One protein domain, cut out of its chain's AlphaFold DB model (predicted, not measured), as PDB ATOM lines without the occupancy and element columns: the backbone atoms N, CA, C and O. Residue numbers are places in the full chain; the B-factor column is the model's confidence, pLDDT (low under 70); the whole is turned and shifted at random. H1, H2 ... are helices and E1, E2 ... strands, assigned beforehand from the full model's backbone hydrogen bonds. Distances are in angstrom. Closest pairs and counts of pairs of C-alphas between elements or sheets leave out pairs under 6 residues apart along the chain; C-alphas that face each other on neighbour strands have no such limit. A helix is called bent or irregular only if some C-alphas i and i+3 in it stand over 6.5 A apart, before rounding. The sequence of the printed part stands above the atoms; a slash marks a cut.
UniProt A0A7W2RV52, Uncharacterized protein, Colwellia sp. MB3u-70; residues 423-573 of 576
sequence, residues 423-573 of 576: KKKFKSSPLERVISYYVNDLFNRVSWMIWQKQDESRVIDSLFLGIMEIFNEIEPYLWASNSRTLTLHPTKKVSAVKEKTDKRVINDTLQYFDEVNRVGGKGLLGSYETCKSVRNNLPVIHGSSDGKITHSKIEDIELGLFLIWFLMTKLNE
ATOM      1  N   LYS A 423     244.179 236.079 168.939       91.69
ATOM      2  CA  LYS A 423     243.555 236.982 169.916       91.69
ATOM      3  C   LYS A 423     244.620 237.692 170.760       91.69
ATOM      4  O   LYS A 423     245.723 237.191 170.973       91.69
ATOM      5  N   LYS A 424     244.276 238.880 171.278       83.69
ATOM      6  CA  LYS A 424     245.201 239.833 171.937       83.69
ATOM      7  C   LYS A 424     246.137 239.195 172.973       83.69
ATOM      8  O   LYS A 424     247.272 239.636 173.097       83.69
ATOM      9  N   LYS A 425     245.669 238.179 173.702       84.19
ATOM     10  CA  LYS A 425     246.438 237.478 174.736       84.19
ATOM     11  C   LYS A 425     247.657 236.724 174.194       84.19
ATOM     12  O   LYS A 425     248.679 236.672 174.871       84.19
ATOM     13  N   PHE A 426     247.541 236.143 173.002       88.12
ATOM     14  CA  PHE A 426     248.557 235.273 172.405       88.12
ATOM     15  C   PHE A 426     249.224 235.888 171.174       88.12
ATOM     16  O   PHE A 426     250.210 235.347 170.680       88.12
ATOM     17  N   LYS A 427     248.735 237.034 170.700       87.31
ATOM     18  CA  LYS A 427     249.304 237.724 169.548       87.31
ATOM     19  C   LYS A 427     250.800 238.009 169.733       87.31
ATOM     20  O   LYS A 427     251.233 238.558 170.745       87.31
ATOM     21  N   SER A 428     251.567 237.649 168.718       89.12
ATOM     22  CA  SER A 428     253.025 237.680 168.616       89.12
ATOM     23  C   SER A 428     253.767 236.828 169.656       89.12
ATOM     24  O   SER A 428     254.946 237.065 169.926       89.12
ATOM     25  N   SER A 429     253.104 235.826 170.240       92.56
ATOM     26  CA  SER A 429     253.715 234.909 171.210       92.56
ATOM     27  C   SER A 429     254.445 233.726 170.551       92.56
ATOM     28  O   SER A 429     254.235 233.429 169.372       92.56
ATOM     29  N   PRO A 430     255.314 233.006 171.290       95.12
ATOM     30  CA  PRO A 430     255.805 231.691 170.868       95.12
ATOM     31  C   PRO A 430     254.676 230.704 170.529       95.12
ATOM     32  O   PRO A 430     254.756 230.039 169.500       95.12
ATOM     33  N   LEU A 431     253.595 230.696 171.318       95.00
ATOM     34  CA  LEU A 431     252.438 229.822 171.106       95.00
ATOM     35  C   LEU A 431     251.751 230.075 169.755       95.00
ATOM     36  O   LEU A 431     251.491 229.128 169.018       95.00
ATOM     37  N   GLU A 432     251.503 231.338 169.387       96.06
ATOM     38  CA  GLU A 432     250.927 231.678 168.073       96.06
ATOM     39  C   GLU A 432     251.831 231.207 166.926       96.06
ATOM     40  O   GLU A 432     251.342 230.661 165.937       96.06
ATOM     41  N   ARG A 433     253.155 231.365 167.066       95.88
ATOM     42  CA  ARG A 433     254.111 230.915 166.044       95.88
ATOM     43  C   ARG A 433     254.069 229.402 165.854       95.88
ATOM     44  O   ARG A 433     253.977 228.957 164.714       95.88
ATOM     45  N   VAL A 434     254.094 228.622 166.937       96.88
ATOM     46  CA  VAL A 434     254.027 227.150 166.859       96.88
ATOM     47  C   VAL A 434     252.699 226.683 166.261       96.88
ATOM     48  O   VAL A 434     252.698 225.794 165.415       96.88
ATOM     49  N   ILE A 435     251.578 227.326 166.601       97.31
ATOM     50  CA  ILE A 435     250.271 227.019 165.999       97.31
ATOM     51  C   ILE A 435     250.263 227.329 164.496       97.31
ATOM     52  O   ILE A 435     249.823 226.498 163.702       97.31
ATOM     53  N   SER A 436     250.791 228.481 164.079       95.38
ATOM     54  CA  SER A 436     250.882 228.836 162.655       95.38
ATOM     55  C   SER A 436     251.772 227.858 161.877       95.38
ATOM     56  O   SER A 436     251.411 227.419 160.782       95.38
ATOM     57  N   TYR A 437     252.905 227.444 162.456       96.12
ATOM     58  CA  TYR A 437     253.744 226.398 161.871       96.12
ATOM     59  C   TYR A 437     253.005 225.067 161.771       96.12
ATOM     60  O   TYR A 437     253.061 224.443 160.714       96.12
ATOM     61  N   TYR A 438     252.265 224.671 162.807       97.38
ATOM     62  CA  TYR A 438     251.467 223.450 162.798       97.38
ATOM     63  C   TYR A 438     250.413 223.446 161.682       97.38
ATOM     64  O   TYR A 438     250.297 222.464 160.955       97.38
ATOM     65  N   VAL A 439     249.668 224.541 161.499       95.38
ATOM     66  CA  VAL A 439     248.641 224.648 160.445       95.38
ATOM     67  C   VAL A 439     249.261 224.543 159.047       95.38
ATOM     68  O   VAL A 439     248.734 223.834 158.185       95.38
ATOM     69  N   ASN A 440     250.399 225.203 158.823       93.19
ATOM     70  CA  ASN A 440     251.122 225.121 157.553       93.19
ATOM     71  C   ASN A 440     251.696 223.716 157.310       93.19
ATOM     72  O   ASN A 440     251.604 223.180 156.204       93.19
ATOM     73  N   ASP A 441     252.266 223.099 158.342       94.12
ATOM     74  CA  ASP A 441     252.816 221.744 158.293       94.12
ATOM     75  C   ASP A 441     251.715 220.698 158.054       94.12
ATOM     76  O   ASP A 441     251.892 219.808 157.224       94.12
ATOM     77  N   LEU A 442     250.535 220.861 158.664       95.12
ATOM     78  CA  LEU A 442     249.339 220.056 158.394       95.12
ATOM     79  C   LEU A 442     248.965 220.085 156.911       95.12
ATOM     80  O   LEU A 442     248.799 219.029 156.294       95.12
ATOM     81  N   PHE A 443     248.863 221.279 156.324       90.75
ATOM     82  CA  PHE A 443     248.534 221.426 154.909       90.75
ATOM     83  C   PHE A 443     249.571 220.744 154.010       90.75
ATOM     84  O   PHE A 443     249.209 219.962 153.123       90.75
ATOM     85  N   ASN A 444     250.855 220.994 154.270       89.56
ATOM     86  CA  ASN A 444     251.951 220.450 153.480       89.56
ATOM     87  C   ASN A 444     252.025 218.927 153.601       89.56
ATOM     88  O   ASN A 444     251.993 218.237 152.586       89.56
ATOM     89  N   ARG A 445     252.059 218.373 154.816       91.81
ATOM     90  CA  ARG A 445     252.191 216.925 155.024       91.81
ATOM     91  C   ARG A 445     251.020 216.147 154.461       91.81
ATOM     92  O   ARG A 445     251.249 215.144 153.793       91.81
ATOM     93  N   VAL A 446     249.784 216.601 154.681       91.38
ATOM     94  CA  VAL A 446     248.608 215.913 154.130       91.38
ATOM     95  C   VAL A 446     248.628 215.977 152.603       91.38
ATOM     96  O   VAL A 446     248.396 214.963 151.954       91.38
ATOM     97  N   SER A 447     248.967 217.122 152.008       86.62
ATOM     98  CA  SER A 447     249.057 217.240 150.545       86.62
ATOM     99  C   SER A 447     250.160 216.346 149.966       86.62
ATOM    100  O   SER A 447     249.916 215.595 149.022       86.62
ATOM    101  N   TRP A 448     251.350 216.350 150.569       85.00
ATOM    102  CA  TRP A 448     252.474 215.499 150.163       85.00
ATOM    103  C   TRP A 448     252.179 214.011 150.346       85.00
ATOM    104  O   TRP A 448     252.547 213.209 149.490       85.00
ATOM    105  N   MET A 449     251.481 213.635 151.417       89.19
ATOM    106  CA  MET A 449     251.027 212.266 151.644       89.19
ATOM    107  C   MET A 449     250.144 211.783 150.494       89.19
ATOM    108  O   MET A 449     250.357 210.680 149.993       89.19
ATOM    109  N   ILE A 450     249.198 212.613 150.045       85.94
ATOM    110  CA  ILE A 450     248.302 212.261 148.940       85.94
ATOM    111  C   ILE A 450     249.066 212.153 147.614       85.94
ATOM    112  O   ILE A 450     248.912 211.154 146.911       85.94
ATOM    113  N   TRP A 451     249.926 213.123 147.287       80.31
ATOM    114  CA  TRP A 451     250.641 213.145 146.002       80.31
ATOM    115  C   TRP A 451     251.783 212.127 145.900       80.31
ATOM    116  O   TRP A 451     251.985 211.543 144.838       80.31
ATOM    117  N   GLN A 452     252.526 211.890 146.984       79.44
ATOM    118  CA  GLN A 452     253.687 210.989 146.992       79.44
ATOM    119  C   GLN A 452     253.402 209.613 147.603       79.44
ATOM    120  O   GLN A 452     254.321 208.805 147.721       79.44
ATOM    121  N   LYS A 453     252.151 209.337 147.999       76.81
ATOM    122  CA  LYS A 453     251.748 208.086 148.668       76.81
ATOM    123  C   LYS A 453     252.659 207.754 149.859       76.81
ATOM    124  O   LYS A 453     253.051 206.602 150.049       76.81
ATOM    125  N   GLN A 454     253.038 208.778 150.633       80.38
ATOM    126  CA  GLN A 454     253.845 208.576 151.838       80.38
ATOM    127  C   GLN A 454     253.076 207.731 152.858       80.38
ATOM    128  O   GLN A 454     251.846 207.692 152.848       80.38
ATOM    129  N   ASP A 455     253.815 207.073 153.754       86.69
ATOM    130  CA  ASP A 455     253.237 206.287 154.842       86.69
ATOM    131  C   ASP A 455     252.382 207.184 155.745       86.69
ATOM    132  O   ASP A 455     252.885 208.018 156.503       86.69
ATOM    133  N   GLU A 456     251.074 206.992 155.641       90.25
ATOM    134  CA  GLU A 456     250.063 207.711 156.397       90.25
ATOM    135  C   GLU A 456     250.302 207.647 157.906       90.25
ATOM    136  O   GLU A 456     250.139 208.659 158.584       90.25
ATOM    137  N   SER A 457     250.749 206.503 158.432       91.00
ATOM    138  CA  SER A 457     250.983 206.341 159.873       91.00
ATOM    139  C   SER A 457     252.088 207.282 160.343       91.00
ATOM    140  O   SER A 457     251.968 207.911 161.388       91.00
ATOM    141  N   ARG A 458     253.137 207.466 159.530       91.19
ATOM    142  CA  ARG A 458     254.226 208.408 159.835       91.19
ATOM    143  C   ARG A 458     253.768 209.858 159.781       91.19
ATOM    144  O   ARG A 458     254.234 210.676 160.571       91.19
ATOM    145  N   VAL A 459     252.883 210.186 158.842       92.75
ATOM    146  CA  VAL A 459     252.299 211.528 158.741       92.75
ATOM    147  C   VAL A 459     251.447 211.816 159.972       92.75
ATOM    148  O   VAL A 459     251.624 212.862 160.592       92.75
ATOM    149  N   ILE A 460     250.594 210.874 160.376       94.06
ATOM    150  CA  ILE A 460     249.751 210.986 161.572       94.06
ATOM    151  C   ILE A 460     250.611 211.090 162.845       94.06
ATOM    152  O   ILE A 460     250.381 211.990 163.652       94.06
ATOM    153  N   ASP A 461     251.652 210.267 162.995       94.62
ATOM    154  CA  ASP A 461     252.599 210.354 164.119       94.62
ATOM    155  C   ASP A 461     253.274 211.732 164.184       94.62
ATOM    156  O   ASP A 461     253.336 212.358 165.244       94.62
ATOM    157  N   SER A 462     253.753 212.236 163.043       94.50
ATOM    158  CA  SER A 462     254.420 213.538 162.958       94.50
ATOM    159  C   SER A 462     253.481 214.693 163.299       94.50
ATOM    160  O   SER A 462     253.871 215.598 164.035       94.50
ATOM    161  N   LEU A 463     252.250 214.672 162.784       96.19
ATOM    162  CA  LEU A 463     251.243 215.677 163.117       96.19
ATOM    163  C   LEU A 463     250.881 215.603 164.603       96.19
ATOM    164  O   LEU A 463     250.741 216.629 165.260       96.19
ATOM    165  N   PHE A 464     250.784 214.406 165.175       96.75
ATOM    166  CA  PHE A 464     250.515 214.257 166.600       96.75
ATOM    167  C   PHE A 464     251.658 214.799 167.476       96.75
ATOM    168  O   PHE A 464     251.406 215.408 168.513       96.75
ATOM    169  N   LEU A 465     252.918 214.661 167.057       96.00
ATOM    170  CA  LEU A 465     254.041 215.294 167.758       96.00
ATOM    171  C   LEU A 465     253.954 216.827 167.740       96.00
ATOM    172  O   LEU A 465     254.221 217.447 168.768       96.00
ATOM    173  N   GLY A 466     253.502 217.426 166.634       96.75
ATOM    174  CA  GLY A 466     253.243 218.869 166.562       96.75
ATOM    175  C   GLY A 466     252.186 219.341 167.570       96.75
ATOM    176  O   GLY A 466     252.337 220.390 168.189       96.75
ATOM    177  N   ILE A 467     251.161 218.526 167.839       97.12
ATOM    178  CA  ILE A 467     250.185 218.794 168.911       97.12
ATOM    179  C   ILE A 467     250.850 218.822 170.288       97.12
ATOM    180  O   ILE A 467     250.559 219.696 171.107       97.12
ATOM    181  N   MET A 468     251.767 217.892 170.551       95.69
ATOM    182  CA  MET A 468     252.494 217.859 171.823       95.69
ATOM    183  C   MET A 468     253.430 219.061 171.989       95.69
ATOM    184  O   MET A 468     253.618 219.528 173.111       95.69
ATOM    185  N   GLU A 469     253.971 219.602 170.897       95.69
ATOM    186  CA  GLU A 469     254.724 220.859 170.916       95.69
ATOM    187  C   GLU A 469     253.836 222.042 171.326       95.69
ATOM    188  O   GLU A 469     254.210 222.813 172.210       95.69
ATOM    189  N   ILE A 470     252.613 222.128 170.791       97.31
ATOM    190  CA  ILE A 470     251.647 223.162 171.194       97.31
ATOM    191  C   ILE A 470     251.290 223.037 172.686       97.31
ATOM    192  O   ILE A 470     251.208 224.051 173.384       97.31
ATOM    193  N   PHE A 471     251.128 221.817 173.216       95.88
ATOM    194  CA  PHE A 471     250.915 221.619 174.656       95.88
ATOM    195  C   PHE A 471     252.083 222.138 175.511       95.88
ATOM    196  O   PHE A 471     251.858 222.700 176.583       95.88
ATOM    197  N   ASN A 472     253.324 222.007 175.047       93.12
ATOM    198  CA  ASN A 472     254.469 222.551 175.779       93.12
ATOM    199  C   ASN A 472     254.441 224.086 175.807       93.12
ATOM    200  O   ASN A 472     254.737 224.686 176.839       93.12
ATOM    201  N   GLU A 473     254.037 224.720 174.704       94.94
ATOM    202  CA  GLU A 473     253.974 226.182 174.587       94.94
ATOM    203  C   GLU A 473     252.755 226.809 175.281       94.94
ATOM    204  O   GLU A 473     252.806 227.977 175.673       94.94
ATOM    205  N   ILE A 474     251.657 226.068 175.476       94.38
ATOM    206  CA  ILE A 474     250.492 226.575 176.221       94.38
ATOM    207  C   ILE A 474     250.701 226.511 177.740       94.38
ATOM    208  O   ILE A 474     250.154 227.337 178.472       94.38
ATOM    209  N   GLU A 475     251.511 225.568 178.234       92.38
ATOM    210  CA  GLU A 475     251.702 225.332 179.669       92.38
ATOM    211  C   GLU A 475     252.090 226.590 180.476       92.38
ATOM    212  O   GLU A 475     251.481 226.820 181.528       92.38
ATOM    213  N   PRO A 476     253.023 227.458 180.025       91.19
ATOM    214  CA  PRO A 476     253.396 228.672 180.753       91.19
ATOM    215  C   PRO A 476     252.235 229.640 181.007       91.19
ATOM    216  O   PRO A 476     252.297 230.431 181.945       91.19
ATOM    217  N   TYR A 477     251.166 229.579 180.209       92.31
ATOM    218  CA  TYR A 477     249.984 230.430 180.368       92.31
ATOM    219  C   TYR A 477     248.997 229.896 181.411       92.31
ATOM    220  O   TYR A 477     248.127 230.637 181.878       92.31
ATOM    221  N   LEU A 478     249.121 228.625 181.792       92.25
ATOM    222  CA  LEU A 478     248.183 227.936 182.676       92.25
ATOM    223  C   LEU A 478     248.524 228.067 184.161       92.25
ATOM    224  O   LEU A 478     247.709 227.683 185.000       92.25
ATOM    225  N   TRP A 479     249.683 228.624 184.513       91.56
ATOM    226  CA  TRP A 479     250.053 228.816 185.911       91.56
ATOM    227  C   TRP A 479     250.941 230.037 186.139       91.56
ATOM    228  O   TRP A 479     251.733 230.444 185.291       91.56
ATOM    229  N   ALA A 480     250.842 230.595 187.340       86.81
ATOM    230  CA  ALA A 480     251.679 231.685 187.803       86.81
ATOM    231  C   ALA A 480     252.856 231.118 188.610       86.81
ATOM    232  O   ALA A 480     252.691 230.666 189.747       86.81
ATOM    233  N   SER A 481     254.059 231.136 188.029       81.06
ATOM    234  CA  SER A 481     255.249 230.486 188.603       81.06
ATOM    235  C   SER A 481     255.666 231.031 189.972       81.06
ATOM    236  O   SER A 481     256.128 230.277 190.830       81.06
ATOM    237  N   ASN A 482     255.436 232.323 190.201       83.75
ATOM    238  CA  ASN A 482     255.707 233.022 191.456       83.75
ATOM    239  C   ASN A 482     254.827 232.537 192.623       83.75
ATOM    240  O   ASN A 482     255.320 232.342 193.730       83.75
ATOM    241  N   SER A 483     253.535 232.322 192.380       83.12
ATOM    242  CA  SER A 483     252.554 231.905 193.391       83.12
ATOM    243  C   SER A 483     252.315 230.393 193.402       83.12
ATOM    244  O   SER A 483     251.721 229.867 194.344       83.12
ATOM    245  N   ARG A 484     252.798 229.690 192.369       85.88
ATOM    246  CA  ARG A 484     252.530 228.274 192.086       85.88
ATOM    247  C   ARG A 484     251.031 227.960 192.028       85.88
ATOM    248  O   ARG A 484     250.622 226.882 192.450       85.88
ATOM    249  N   THR A 485     250.220 228.897 191.537       89.38
ATOM    250  CA  THR A 485     248.761 228.744 191.387       89.38
ATOM    251  C   THR A 485     248.365 228.612 189.922       89.38
ATOM    252  O   THR A 485     249.102 229.053 189.038       89.38
ATOM    253  N   LEU A 486     247.222 227.979 189.656       90.75
ATOM    254  CA  LEU A 486     246.677 227.853 188.302       90.75
ATOM    255  C   LEU A 486     246.077 229.180 187.827       90.75
ATOM    256  O   LEU A 486     245.311 229.806 188.552       90.75
ATOM    257  N   THR A 487     246.339 229.576 186.583       90.56
ATOM    258  CA  THR A 487     245.772 230.800 185.986       90.56
ATOM    259  C   THR A 487     244.250 230.719 185.881       90.56
ATOM    260  O   THR A 487     243.556 231.685 186.182       90.56
ATOM    261  N   LEU A 488     243.728 229.557 185.474       89.00
ATOM    262  CA  LEU A 488     242.290 229.323 185.299       89.00
ATOM    263  C   LEU A 488     241.577 228.969 186.619       89.00
ATOM    264  O   LEU A 488     240.351 228.901 186.653       89.00
ATOM    265  N   HIS A 489     242.332 228.766 187.707       88.31
ATOM    266  CA  HIS A 489     241.797 228.570 189.055       88.31
ATOM    267  C   HIS A 489     242.792 229.052 190.134       88.31
ATOM    268  O   HIS A 489     243.470 228.237 190.775       88.31
ATOM    269  N   PRO A 490     242.881 230.379 190.365       82.88
ATOM    270  CA  PRO A 490     243.938 230.997 191.178       82.88
ATOM    271  C   PRO A 490     244.007 230.535 192.641       82.88
ATOM    272  O   PRO A 490     245.005 230.762 193.319       82.88
ATOM    273  N   THR A 491     242.969 229.872 193.151       84.56
ATOM    274  CA  THR A 491     242.923 229.345 194.523       84.56
ATOM    275  C   THR A 491     243.553 227.951 194.662       84.56
ATOM    276  O   THR A 491     243.825 227.524 195.785       84.56
ATOM    277  N   LYS A 492     243.834 227.233 193.559       85.62
ATOM    278  CA  LYS A 492     244.456 225.892 193.578       85.62
ATOM    279  C   LYS A 492     245.930 225.994 193.209       85.62
ATOM    280  O   LYS A 492     246.307 226.610 192.212       85.62
ATOM    281  N   LYS A 493     246.768 225.381 194.046       85.06
ATOM    282  CA  LYS A 493     248.205 225.259 193.797       85.06
ATOM    283  C   LYS A 493     248.474 224.107 192.837       85.06
ATOM    284  O   LYS A 493     247.808 223.079 192.920       85.06
ATOM    285  N   VAL A 494     249.485 224.271 191.989       82.81
ATOM    286  CA  VAL A 494     250.010 223.191 191.148       82.81
ATOM    287  C   VAL A 494     250.634 222.129 192.054       82.81
ATOM    288  O   VAL A 494     251.433 222.447 192.943       82.81
ATOM    289  N   SER A 495     250.259 220.870 191.845       73.00
ATOM    290  CA  SER A 495     250.784 219.727 192.585       73.00
ATOM    291  C   SER A 495     252.307 219.610 192.395       73.00
ATOM    292  O   SER A 495     252.849 219.843 191.314       73.00
ATOM    293  N   ALA A 496     253.035 219.342 193.488       59.34
ATOM    294  CA  ALA A 496     254.493 219.486 193.529       59.34
ATOM    295  C   ALA A 496     255.209 218.607 192.484       59.34
ATOM    296  O   ALA A 496     255.036 217.388 192.442       59.34
ATOM    297  N   VAL A 497     256.060 219.247 191.678       54.22
ATOM    298  CA  VAL A 497     256.908 218.622 190.656       54.22
ATOM    299  C   VAL A 497     258.050 217.872 191.350       54.22
ATOM    300  O   VAL A 497     258.859 218.490 192.041       54.22
ATOM    301  N   LYS A 498     258.147 216.547 191.178       56.22
ATOM    302  CA  LYS A 498     259.420 215.844 191.413       56.22
ATOM    303  C   LYS A 498     260.353 216.198 190.253       56.22
ATOM    304  O   LYS A 498     259.900 216.220 189.115       56.22
ATOM    305  N   GLU A 499     261.646 216.404 190.507       49.19
ATOM    306  CA  GLU A 499     262.649 216.852 189.510       49.19
ATOM    307  C   GLU A 499     262.779 215.975 188.243       49.19
ATOM    308  O   GLU A 499     263.485 216.345 187.312       49.19
ATOM    309  N   LYS A 500     262.102 214.819 188.179       52.56
ATOM    310  CA  LYS A 500     262.136 213.868 187.054       52.56
ATOM    311  C   LYS A 500     260.759 213.522 186.470       52.56
ATOM    312  O   LYS A 500     260.645 212.540 185.744       52.56
ATOM    313  N   THR A 501     259.705 214.257 186.820       56.09
ATOM    314  CA  THR A 501     258.347 214.017 186.299       56.09
ATOM    315  C   THR A 501     257.851 215.222 185.518       56.09
ATOM    316  O   THR A 501     258.084 216.347 185.960       56.09
ATOM    317  N   ASP A 502     257.123 214.978 184.425       59.72
ATOM    318  CA  ASP A 502     256.416 216.018 183.672       59.72
ATOM    319  C   ASP A 502     255.647 216.945 184.623       59.72
ATOM    320  O   ASP A 502     255.024 216.500 185.600       59.72
ATOM    321  N   LYS A 503     255.709 218.252 184.350       67.44
ATOM    322  CA  LYS A 503     254.967 219.249 185.117       67.44
ATOM    323  C   LYS A 503     253.476 218.928 185.005       67.44
ATOM    324  O   LYS A 503     252.931 218.777 183.919       67.44
ATOM    325  N   ARG A 504     252.793 218.828 186.146       82.25
ATOM    326  CA  ARG A 504     251.363 218.473 186.208       82.25
ATOM    327  C   ARG A 504     250.432 219.668 185.981       82.25
ATOM    328  O   ARG A 504     249.264 219.607 186.335       82.25
ATOM    329  N   VAL A 505     250.918 220.750 185.373       88.69
ATOM    330  CA  VAL A 505     250.157 221.999 185.212       88.69
ATOM    331  C   VAL A 505     248.910 221.785 184.350       88.69
ATOM    332  O   VAL A 505     247.804 222.124 184.777       88.69
ATOM    333  N   ILE A 506     249.062 221.189 183.161       91.69
ATOM    334  CA  ILE A 506     247.926 220.887 182.272       91.69
ATOM    335  C   ILE A 506     246.974 219.899 182.954       91.69
ATOM    336  O   ILE A 506     245.765 220.104 182.949       91.69
ATOM    337  N   ASN A 507     247.520 218.867 183.604       92.62
ATOM    338  CA  ASN A 507     246.739 217.880 184.344       92.62
ATOM    339  C   ASN A 507     245.856 218.522 185.422       92.62
ATOM    340  O   ASN A 507     244.647 218.304 185.425       92.62
ATOM    341  N   ASP A 508     246.440 219.343 186.291       91.25
ATOM    342  CA  ASP A 508     245.727 219.999 187.387       91.25
ATOM    343  C   ASP A 508     244.686 221.004 186.859       91.25
ATOM    344  O   ASP A 508     243.607 221.146 187.440       91.25
ATOM    345  N   THR A 509     244.987 221.667 185.734       92.69
ATOM    346  CA  THR A 509     244.056 222.571 185.044       92.69
ATOM    347  C   THR A 509     242.843 221.821 184.498       92.69
ATOM    348  O   THR A 509     241.709 222.219 184.756       92.69
ATOM    349  N   LEU A 510     243.052 220.731 183.756       92.81
ATOM    350  CA  LEU A 510     241.952 219.954 183.182       92.81
ATOM    351  C   LEU A 510     241.147 219.236 184.271       92.81
ATOM    352  O   LEU A 510     239.924 219.195 184.185       92.81
ATOM    353  N   GLN A 511     241.804 218.764 185.339       91.81
ATOM    354  CA  GLN A 511     241.126 218.198 186.507       91.81
ATOM    355  C   GLN A 511     240.174 219.210 187.151       91.81
ATOM    356  O   GLN A 511     239.062 218.858 187.533       91.81
ATOM    357  N   TYR A 512     240.601 220.469 187.277       90.62
ATOM    358  CA  TYR A 512     239.737 221.528 187.788       90.62
ATOM    359  C   TYR A 512     238.467 221.693 186.938       90.62
ATOM    360  O   TYR A 512     237.373 221.779 187.491       90.62
ATOM    361  N   PHE A 513     238.584 221.682 185.608       90.75
ATOM    362  CA  PHE A 513     237.405 221.764 184.743       90.75
ATOM    363  C   PHE A 513     236.526 220.516 184.813       90.75
ATOM    364  O   PHE A 513     235.307 220.657 184.805       90.75
ATOM    365  N   ASP A 514     237.106 219.321 184.940       90.25
ATOM    366  CA  ASP A 514     236.332 218.095 185.170       90.25
ATOM    367  C   ASP A 514     235.516 218.186 186.474       90.25
ATOM    368  O   ASP A 514     234.332 217.843 186.490       90.25
ATOM    369  N   GLU A 515     236.119 218.709 187.548       89.00
ATOM    370  CA  GLU A 515     235.474 218.928 188.850       89.00
ATOM    371  C   GLU A 515     234.337 219.963 188.763       89.00
ATOM    372  O   GLU A 515     233.220 219.698 189.215       89.00
ATOM    373  N   VAL A 516     234.595 221.132 188.164       87.25
ATOM    374  CA  VAL A 516     233.615 222.233 188.074       87.25
ATOM    375  C   VAL A 516     232.450 221.891 187.156       87.25
ATOM    376  O   VAL A 516     231.297 222.144 187.509       87.25
ATOM    377  N   ASN A 517     232.730 221.268 186.013       83.94
ATOM    378  CA  ASN A 517     231.715 220.912 185.022       83.94
ATOM    379  C   ASN A 517     231.074 219.542 185.291       83.94
ATOM    380  O   ASN A 517     230.263 219.076 184.490       83.94
ATOM    381  N   ARG A 518     231.425 218.891 186.414       83.69
ATOM    382  CA  ARG A 518     230.912 217.576 186.838       83.69
ATOM    383  C   ARG A 518     231.017 216.524 185.732       83.69
ATOM    384  O   ARG A 518     230.082 215.759 185.489       83.69
ATOM    385  N   VAL A 519     232.153 216.503 185.045       81.00
ATOM    386  CA  VAL A 519     232.393 215.597 183.920       81.00
ATOM    387  C   VAL A 519     232.597 214.186 184.472       81.00
ATOM    388  O   VAL A 519     233.594 213.896 185.130       81.00
ATOM    389  N   GLY A 520     231.622 213.303 184.250       70.06
ATOM    390  CA  GLY A 520     231.714 211.892 184.628       70.06
ATOM    391  C   GLY A 520     232.519 211.058 183.623       70.06
ATOM    392  O   GLY A 520     232.676 211.432 182.463       70.06
ATOM    393  N   GLY A 521     232.997 209.883 184.045       79.00
ATOM    394  CA  GLY A 521     233.702 208.945 183.164       79.00
ATOM    395  C   GLY A 521     235.106 209.418 182.771       79.00
ATOM    396  O   GLY A 521     235.902 209.800 183.628       79.00
ATOM    397  N   LYS A 522     235.441 209.342 181.477       82.19
ATOM    398  CA  LYS A 522     236.716 209.841 180.946       82.19
ATOM    399  C   LYS A 522     236.586 211.344 180.674       82.19
ATOM    400  O   LYS A 522     236.113 211.726 179.620       82.19
ATOM    401  N   GLY A 523     236.968 212.186 181.630       88.12
ATOM    402  CA  GLY A 523     236.931 213.644 181.461       88.12
ATOM    403  C   GLY A 523     238.050 214.211 180.580       88.12
ATOM    404  O   GLY A 523     238.789 213.479 179.906       88.12
ATOM    405  N   LEU A 524     238.213 215.530 180.616       91.31
ATOM    406  CA  LEU A 524     239.292 216.273 179.966       91.31
ATOM    407  C   LEU A 524     240.670 215.773 180.423       91.31
ATOM    408  O   LEU A 524     241.548 215.534 179.590       91.31
ATOM    409  N   LEU A 525     240.852 215.536 181.729       91.94
ATOM    410  CA  LEU A 525     242.096 214.997 182.282       91.94
ATOM    411  C   LEU A 525     242.402 213.609 181.709       91.94
ATOM    412  O   LEU A 525     243.506 213.364 181.224       91.94
ATOM    413  N   GLY A 526     241.425 212.700 181.750       90.94
ATOM    414  CA  GLY A 526     241.588 211.336 181.236       90.94
ATOM    415  C   GLY A 526     241.867 211.307 179.729       90.94
ATOM    416  O   GLY A 526     242.577 210.431 179.226       90.94
ATOM    417  N   SER A 527     241.345 212.292 179.005       92.19
ATOM    418  CA  SER A 527     241.608 212.491 177.585       92.19
ATOM    419  C   SER A 527     243.033 212.979 177.328       92.19
ATOM    420  O   SER A 527     243.735 212.380 176.516       92.19
ATOM    421  N   TYR A 528     243.529 213.951 178.093       93.56
ATOM    422  CA  TYR A 528     244.930 214.372 178.002       93.56
ATOM    423  C   TYR A 528     245.918 213.264 178.402       93.56
ATOM    424  O   TYR A 528     246.949 213.078 177.755       93.56
ATOM    425  N   GLU A 529     245.596 212.462 179.421       92.31
ATOM    426  CA  GLU A 529     246.387 211.272 179.771       92.31
ATOM    427  C   GLU A 529     246.444 210.255 178.624       92.31
ATOM    428  O   GLU A 529     247.465 209.595 178.425       92.31
ATOM    429  N   THR A 530     245.385 210.171 177.814       91.56
ATOM    430  CA  THR A 530     245.401 209.353 176.594       91.56
ATOM    431  C   THR A 530     246.399 209.905 175.588       91.56
ATOM    432  O   THR A 530     247.230 209.142 175.103       91.56
ATOM    433  N   CYS A 531     246.398 211.220 175.342       92.44
ATOM    434  CA  CYS A 531     247.378 211.851 174.457       92.44
ATOM    435  C   CYS A 531     248.822 211.593 174.927       92.44
ATOM    436  O   CYS A 531     249.676 211.216 174.124       92.44
ATOM    437  N   LYS A 532     249.099 211.710 176.234       91.94
ATOM    438  CA  LYS A 532     250.425 211.391 176.798       91.94
ATOM    439  C   LYS A 532     250.796 209.921 176.619       91.94
ATOM    440  O   LYS A 532     251.931 209.622 176.257       91.94
ATOM    441  N   SER A 533     249.852 209.009 176.846       91.19
ATOM    442  CA  SER A 533     250.068 207.579 176.621       91.19
ATOM    443  C   SER A 533     250.393 207.285 175.157       91.19
ATOM    444  O   SER A 533     251.322 206.530 174.891       91.19
ATOM    445  N   VAL A 534     249.667 207.885 174.208       91.75
ATOM    446  CA  VAL A 534     249.940 207.730 172.770       91.75
ATOM    447  C   VAL A 534     251.326 208.271 172.438       91.75
ATOM    448  O   VAL A 534     252.139 207.514 171.919       91.75
ATOM    449  N   ARG A 535     251.635 209.518 172.834       91.75
ATOM    450  CA  ARG A 535     252.957 210.141 172.639       91.75
ATOM    451  C   ARG A 535     254.061 209.206 173.112       91.75
ATOM    452  O   ARG A 535     254.985 208.928 172.361       91.75
ATOM    453  N   ASN A 536     253.971 208.742 174.355       89.44
ATOM    454  CA  ASN A 536     255.031 207.939 174.943       89.44
ATOM    455  C   ASN A 536     255.257 206.659 174.140       89.44
ATOM    456  O   ASN A 536     256.402 206.326 173.910       89.44
ATOM    457  N   ASN A 537     254.209 206.022 173.617       89.38
ATOM    458  CA  ASN A 537     254.323 204.774 172.862       89.38
ATOM    459  C   ASN A 537     254.613 204.948 171.354       89.38
ATOM    460  O   ASN A 537     254.612 203.951 170.626       89.38
ATOM    461  N   LEU A 538     254.870 206.169 170.867       89.12
ATOM    462  CA  LEU A 538     255.166 206.401 169.451       89.12
ATOM    463  C   LEU A 538     256.507 205.771 169.022       89.12
ATOM    464  O   LEU A 538     257.499 205.865 169.757       89.12
ATOM    465  N   PRO A 539     256.605 205.232 167.789       84.81
ATOM    466  CA  PRO A 539     257.837 204.615 167.284       84.81
ATOM    467  C   PRO A 539     259.054 205.552 167.301       84.81
ATOM    468  O   PRO A 539     260.166 205.126 167.606       84.81
ATOM    469  N   VAL A 540     258.843 206.840 167.003       83.38
ATOM    470  CA  VAL A 540     259.901 207.868 166.973       83.38
ATOM    471  C   VAL A 540     260.535 208.090 168.352       83.38
ATOM    472  O   VAL A 540     261.700 208.474 168.428       83.38
ATOM    473  N   ILE A 541     259.800 207.837 169.440       77.25
ATOM    474  CA  ILE A 541     260.269 208.072 170.812       77.25
ATOM    475  C   ILE A 541     260.994 206.849 171.385       77.25
ATOM    476  O   ILE A 541     261.977 207.010 172.107       77.25
ATOM    477  N   HIS A 542     260.539 205.636 171.063       63.94
ATOM    478  CA  HIS A 542     261.085 204.408 171.649       63.94
ATOM    479  C   HIS A 542     262.082 203.639 170.773       63.94
ATOM    480  O   HIS A 542     262.795 202.783 171.297       63.94
ATOM    481  N   GLY A 543     262.176 203.930 169.473       60.94
ATOM    482  CA  GLY A 543     262.920 203.068 168.551       60.94
ATOM    483  C   GLY A 543     262.330 201.649 168.492       60.94
ATOM    484  O   GLY A 543     261.317 201.344 169.114       60.94
ATOM    485  N   SER A 544     262.936 200.755 167.711       53.41
ATOM    486  CA  SER A 544     262.379 199.426 167.405       53.41
ATOM    487  C   SER A 544     262.498 198.380 168.531       53.41
ATOM    488  O   SER A 544     262.383 197.190 168.249       53.41
ATOM    489  N   SER A 545     262.772 198.767 169.780       47.69
ATOM    490  CA  SER A 545     263.099 197.831 170.869       47.69
ATOM    491  C   SER A 545     261.996 197.730 171.933       47.69
ATOM    492  O   SER A 545     261.679 198.722 172.585       47.69
ATOM    493  N   ASP A 546     261.462 196.513 172.101       55.25
ATOM    494  CA  ASP A 546     260.765 195.873 173.244       55.25
ATOM    495  C   ASP A 546     259.608 196.589 173.983       55.25
ATOM    496  O   ASP A 546     258.969 195.994 174.855       55.25
ATOM    497  N   GLY A 547     259.272 197.830 173.630       61.16
ATOM    498  CA  GLY A 547     258.083 198.540 174.108       61.16
ATOM    499  C   GLY A 547     256.811 198.181 173.331       61.16
ATOM    500  O   GLY A 547     256.859 197.740 172.183       61.16
ATOM    501  N   LYS A 548     255.637 198.421 173.931       74.75
ATOM    502  CA  LYS A 548     254.339 198.326 173.240       74.75
ATOM    503  C   LYS A 548     254.186 199.524 172.295       74.75
ATOM    504  O   LYS A 548     253.502 200.485 172.627       74.75
ATOM    505  N   ILE A 549     254.862 199.476 171.147       80.06
ATOM    506  CA  ILE A 549     254.816 200.526 170.124       80.06
ATOM    507  C   ILE A 549     253.380 200.658 169.607       80.06
ATOM    508  O   ILE A 549     252.760 199.670 169.202       80.06
ATOM    509  N   THR A 550     252.852 201.880 169.608       85.62
ATOM    510  CA  THR A 550     251.538 202.206 169.048       85.62
ATOM    511  C   THR A 550     251.629 203.493 168.243       85.62
ATOM    512  O   THR A 550     252.006 204.524 168.794       85.62
ATOM    513  N   HIS A 551     251.256 203.438 166.965       90.94
ATOM    514  CA  HIS A 551     251.064 204.632 166.139       90.94
ATOM    515  C   HIS A 551     249.874 205.450 166.642       90.94
ATOM    516  O   HIS A 551     248.898 204.871 167.145       90.94
ATOM    517  N   SER A 552     249.945 206.771 166.494       92.06
ATOM    518  CA  SER A 552     248.779 207.620 166.719       92.06
ATOM    519  C   SER A 552     247.755 207.422 165.606       92.06
ATOM    520  O   SER A 552     248.038 206.915 164.516       92.06
ATOM    521  N   LYS A 553     246.519 207.806 165.903       92.19
ATOM    522  CA  LYS A 553     245.401 207.797 164.966       92.19
ATOM    523  C   LYS A 553     244.878 209.213 164.747       92.19
ATOM    524  O   LYS A 553     245.221 210.144 165.477       92.19
ATOM    525  N   ILE A 554     244.014 209.373 163.747       90.00
ATOM    526  CA  ILE A 554     243.349 210.652 163.451       90.00
ATOM    527  C   ILE A 554     242.604 211.164 164.684       90.00
ATOM    528  O   ILE A 554     242.732 212.335 165.031       90.00
ATOM    529  N   GLU A 555     241.914 210.275 165.397       88.06
ATOM    530  CA  GLU A 555     241.127 210.616 166.582       88.06
ATOM    531  C   GLU A 555     241.999 211.161 167.725       88.06
ATOM    532  O   GLU A 555     241.532 211.980 168.516       88.06
ATOM    533  N   ASP A 556     243.270 210.749 167.805       92.19
ATOM    534  CA  ASP A 556     244.210 211.257 168.808       92.19
ATOM    535  C   ASP A 556     244.618 212.706 168.497       92.19
ATOM    536  O   ASP A 556     244.715 213.531 169.411       92.19
ATOM    537  N   ILE A 557     244.816 213.035 167.213       94.19
ATOM    538  CA  ILE A 557     245.098 214.407 166.757       94.19
ATOM    539  C   ILE A 557     243.881 215.297 166.999       94.19
ATOM    540  O   ILE A 557     244.020 216.383 167.563       94.19
ATOM    541  N   GLU A 558     242.693 214.839 166.597       90.94
ATOM    542  CA  GLU A 558     241.454 215.590 166.803       90.94
ATOM    543  C   GLU A 558     241.224 215.871 168.298       90.94
ATOM    544  O   GLU A 558     240.961 217.013 168.676       90.94
ATOM    545  N   LEU A 559     241.399 214.862 169.162       91.25
ATOM    546  CA  LEU A 559     241.276 215.029 170.610       91.25
ATOM    547  C   LEU A 559     242.291 216.041 171.157       91.25
ATOM    548  O   LEU A 559     241.936 216.896 171.969       91.25
ATOM    549  N   GLY A 560     243.548 215.958 170.725       94.69
ATOM    550  CA  GLY A 560     244.590 216.881 171.164       94.69
ATOM    551  C   GLY A 560     244.305 218.331 170.762       94.69
ATOM    552  O   GLY A 560     244.366 219.221 171.611       94.69
ATOM    553  N   LEU A 561     243.911 218.567 169.506       94.38
ATOM    554  CA  LEU A 561     243.509 219.896 169.031       94.38
ATOM    555  C   LEU A 561     242.287 220.431 169.772       94.38
ATOM    556  O   LEU A 561     242.257 221.610 170.122       94.38
ATOM    557  N   PHE A 562     241.299 219.579 170.041       91.62
ATOM    558  CA  PHE A 562     240.123 219.955 170.815       91.62
ATOM    559  C   PHE A 562     240.497 220.435 172.225       91.62
ATOM    560  O   PHE A 562     240.040 221.490 172.663       91.62
ATOM    561  N   LEU A 563     241.369 219.705 172.925       93.31
ATOM    562  CA  LEU A 563     241.839 220.089 174.261       93.31
ATOM    563  C   LEU A 563     242.631 221.405 174.243       93.31
ATOM    564  O   LEU A 563     242.463 222.231 175.142       93.31
ATOM    565  N   ILE A 564     243.473 221.614 173.226       95.44
ATOM    566  CA  ILE A 564     244.199 222.876 173.028       95.44
ATOM    567  C   ILE A 564     243.210 224.022 172.829       95.44
ATOM    568  O   ILE A 564     243.280 225.017 173.551       95.44
ATOM    569  N   TRP A 565     242.266 223.869 171.896       93.00
ATOM    570  CA  TRP A 565     241.225 224.859 171.637       93.00
ATOM    571  C   TRP A 565     240.460 225.201 172.922       93.00
ATOM    572  O   TRP A 565     240.339 226.376 173.266       93.00
ATOM    573  N   PHE A 566     240.028 224.191 173.683       91.31
ATOM    574  CA  PHE A 566     239.308 224.381 174.941       91.31
ATOM    575  C   PHE A 566     240.113 225.228 175.941       91.31
ATOM    576  O   PHE A 566     239.614 226.226 176.466       91.31
ATOM    577  N   LEU A 567     241.382 224.874 176.176       93.56
ATOM    578  CA  LEU A 567     242.257 225.604 177.098       93.56
ATOM    579  C   LEU A 567     242.487 227.053 176.649       93.56
ATOM    580  O   LEU A 567     242.460 227.967 177.478       93.56
ATOM    581  N   MET A 568     242.697 227.279 175.351       93.19
ATOM    582  CA  MET A 568     242.912 228.620 174.801       93.19
ATOM    583  C   MET A 568     241.667 229.495 174.918       93.19
ATOM    584  O   MET A 568     241.780 230.646 175.344       93.19
ATOM    585  N   THR A 569     240.491 228.944 174.626       90.75
ATOM    586  CA  THR A 569     239.209 229.636 174.787       90.75
ATOM    587  C   THR A 569     239.031 230.109 176.231       90.75
ATOM    588  O   THR A 569     238.838 231.305 176.469       90.75
ATOM    589  N   LYS A 570     239.238 229.223 177.218       90.56
ATOM    590  CA  LYS A 570     239.149 229.588 178.646       90.56
ATOM    591  C   LYS A 570     240.225 230.574 179.086       90.56
ATOM    592  O   LYS A 570     239.960 231.470 179.886       90.56
ATOM    593  N   LEU A 571     241.431 230.492 178.529       91.62
ATOM    594  CA  LEU A 571     242.457 231.507 178.764       91.62
ATOM    595  C   LEU A 571     242.054 232.878 178.205       91.62
ATOM    596  O   LEU A 571     242.357 233.885 178.848       91.62
ATOM    597  N   ASN A 572     241.413 232.937 177.042       89.50
ATOM    598  CA  ASN A 572     240.978 234.188 176.424       89.50
ATOM    599  C   ASN A 572     239.801 234.835 177.175       89.50
ATOM    600  O   ASN A 572     239.743 236.064 177.254       89.50
ATOM    601  N   GLU A 573     238.917 234.048 177.791       88.56
ATOM    602  CA  GLU A 573     237.806 234.551 178.617       88.56
ATOM    603  C   GLU A 573     238.274 235.382 179.819       88.56
ATOM    604  O   GLU A 573     237.692 236.425 180.091       88.56
TER     605      GLU A 573
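This is residues 423 to 573 of the 576 residues of an uncharacterized protein of Colwellia sp. MB3u-70 (UniProt A0A7W2RV52). Two long helices, H1 and H2, lie side by side as a hairpin, and a third long helix, H6, packs along H2 on another side, leaving H2 in the middle of the three. A shorter hairpin, H3 and H4, adds to this group, with H4 crossing H6, while the small strand E1 lies beyond the last residues of H2, at H3. The printed part has 151 residues, with six named helices and one named strand in the order H1, H2, E1, H3, H4, H5, H6; its class is mostly helix. It is compact, with a radius of gyration of the C-alphas of 16.6 A and spans of 51 by 40 by 32 A.

Start at H1, residues 430 to 452, and go on to H2, residues 456 to 477; this helical hairpin touches closest at the C-alphas of Leu 431 and Glu 473, 5.3 A apart, with a shallow tilt of 5 degrees, opposite ways. H2 is irregular, but only just: C-alphas 473 and 476 are 6.7 A apart. E1, residues 489 to 493, pairs with no named strand. Next come H3, residues 505 to 516, and H4, residues 524 to 536, a second helical hairpin; its closest C-alphas, Leu 510 and Leu 525, are 5.0 A apart. H4 only just touches H2, with 3 pairs of C-alphas within 8 A and with residue 535 alone. H5, residues 539 to 542, touches no helix but is near H2. H6, residues 554 to 573, touches H2 at a shallow tilt of 19 degrees, the same way, closest at the C-alphas of Phe 464 and Ile 557, 5.4 A. With residues 556 to 563 alone H6 touches H4, closest at the C-alphas of Cys 531 and Asp 556, 6.5 A, at a steep tilt of 49 degrees. H1 and H6 are apart. In H1, H3, H4 and H6 every O i to N i+4 pair is within hydrogen-bond range; in H2 16 of 18 are, and H5 is too short for such a pair.

Find C-alpha 430 at (255.805, 231.691, 170.868); from there H1 runs 31.7 A to C-alpha 452. H2 covers 33.0 A, H4 18.5 A and H3 16.8 A. H6 runs 28.8 A and ends at C-alpha 573, at (237.806, 234.551, 178.617).

The C-alphas of Gln 452 and Thr 491, 52.1 A apart, are the two farthest apart. The printed part has no cut. The links H2 to E1, E1 to H3 and H5 to H6 are long, 11 residues each. Look for pLDDT under 70 at residues 496 to 503 and 542 to 547.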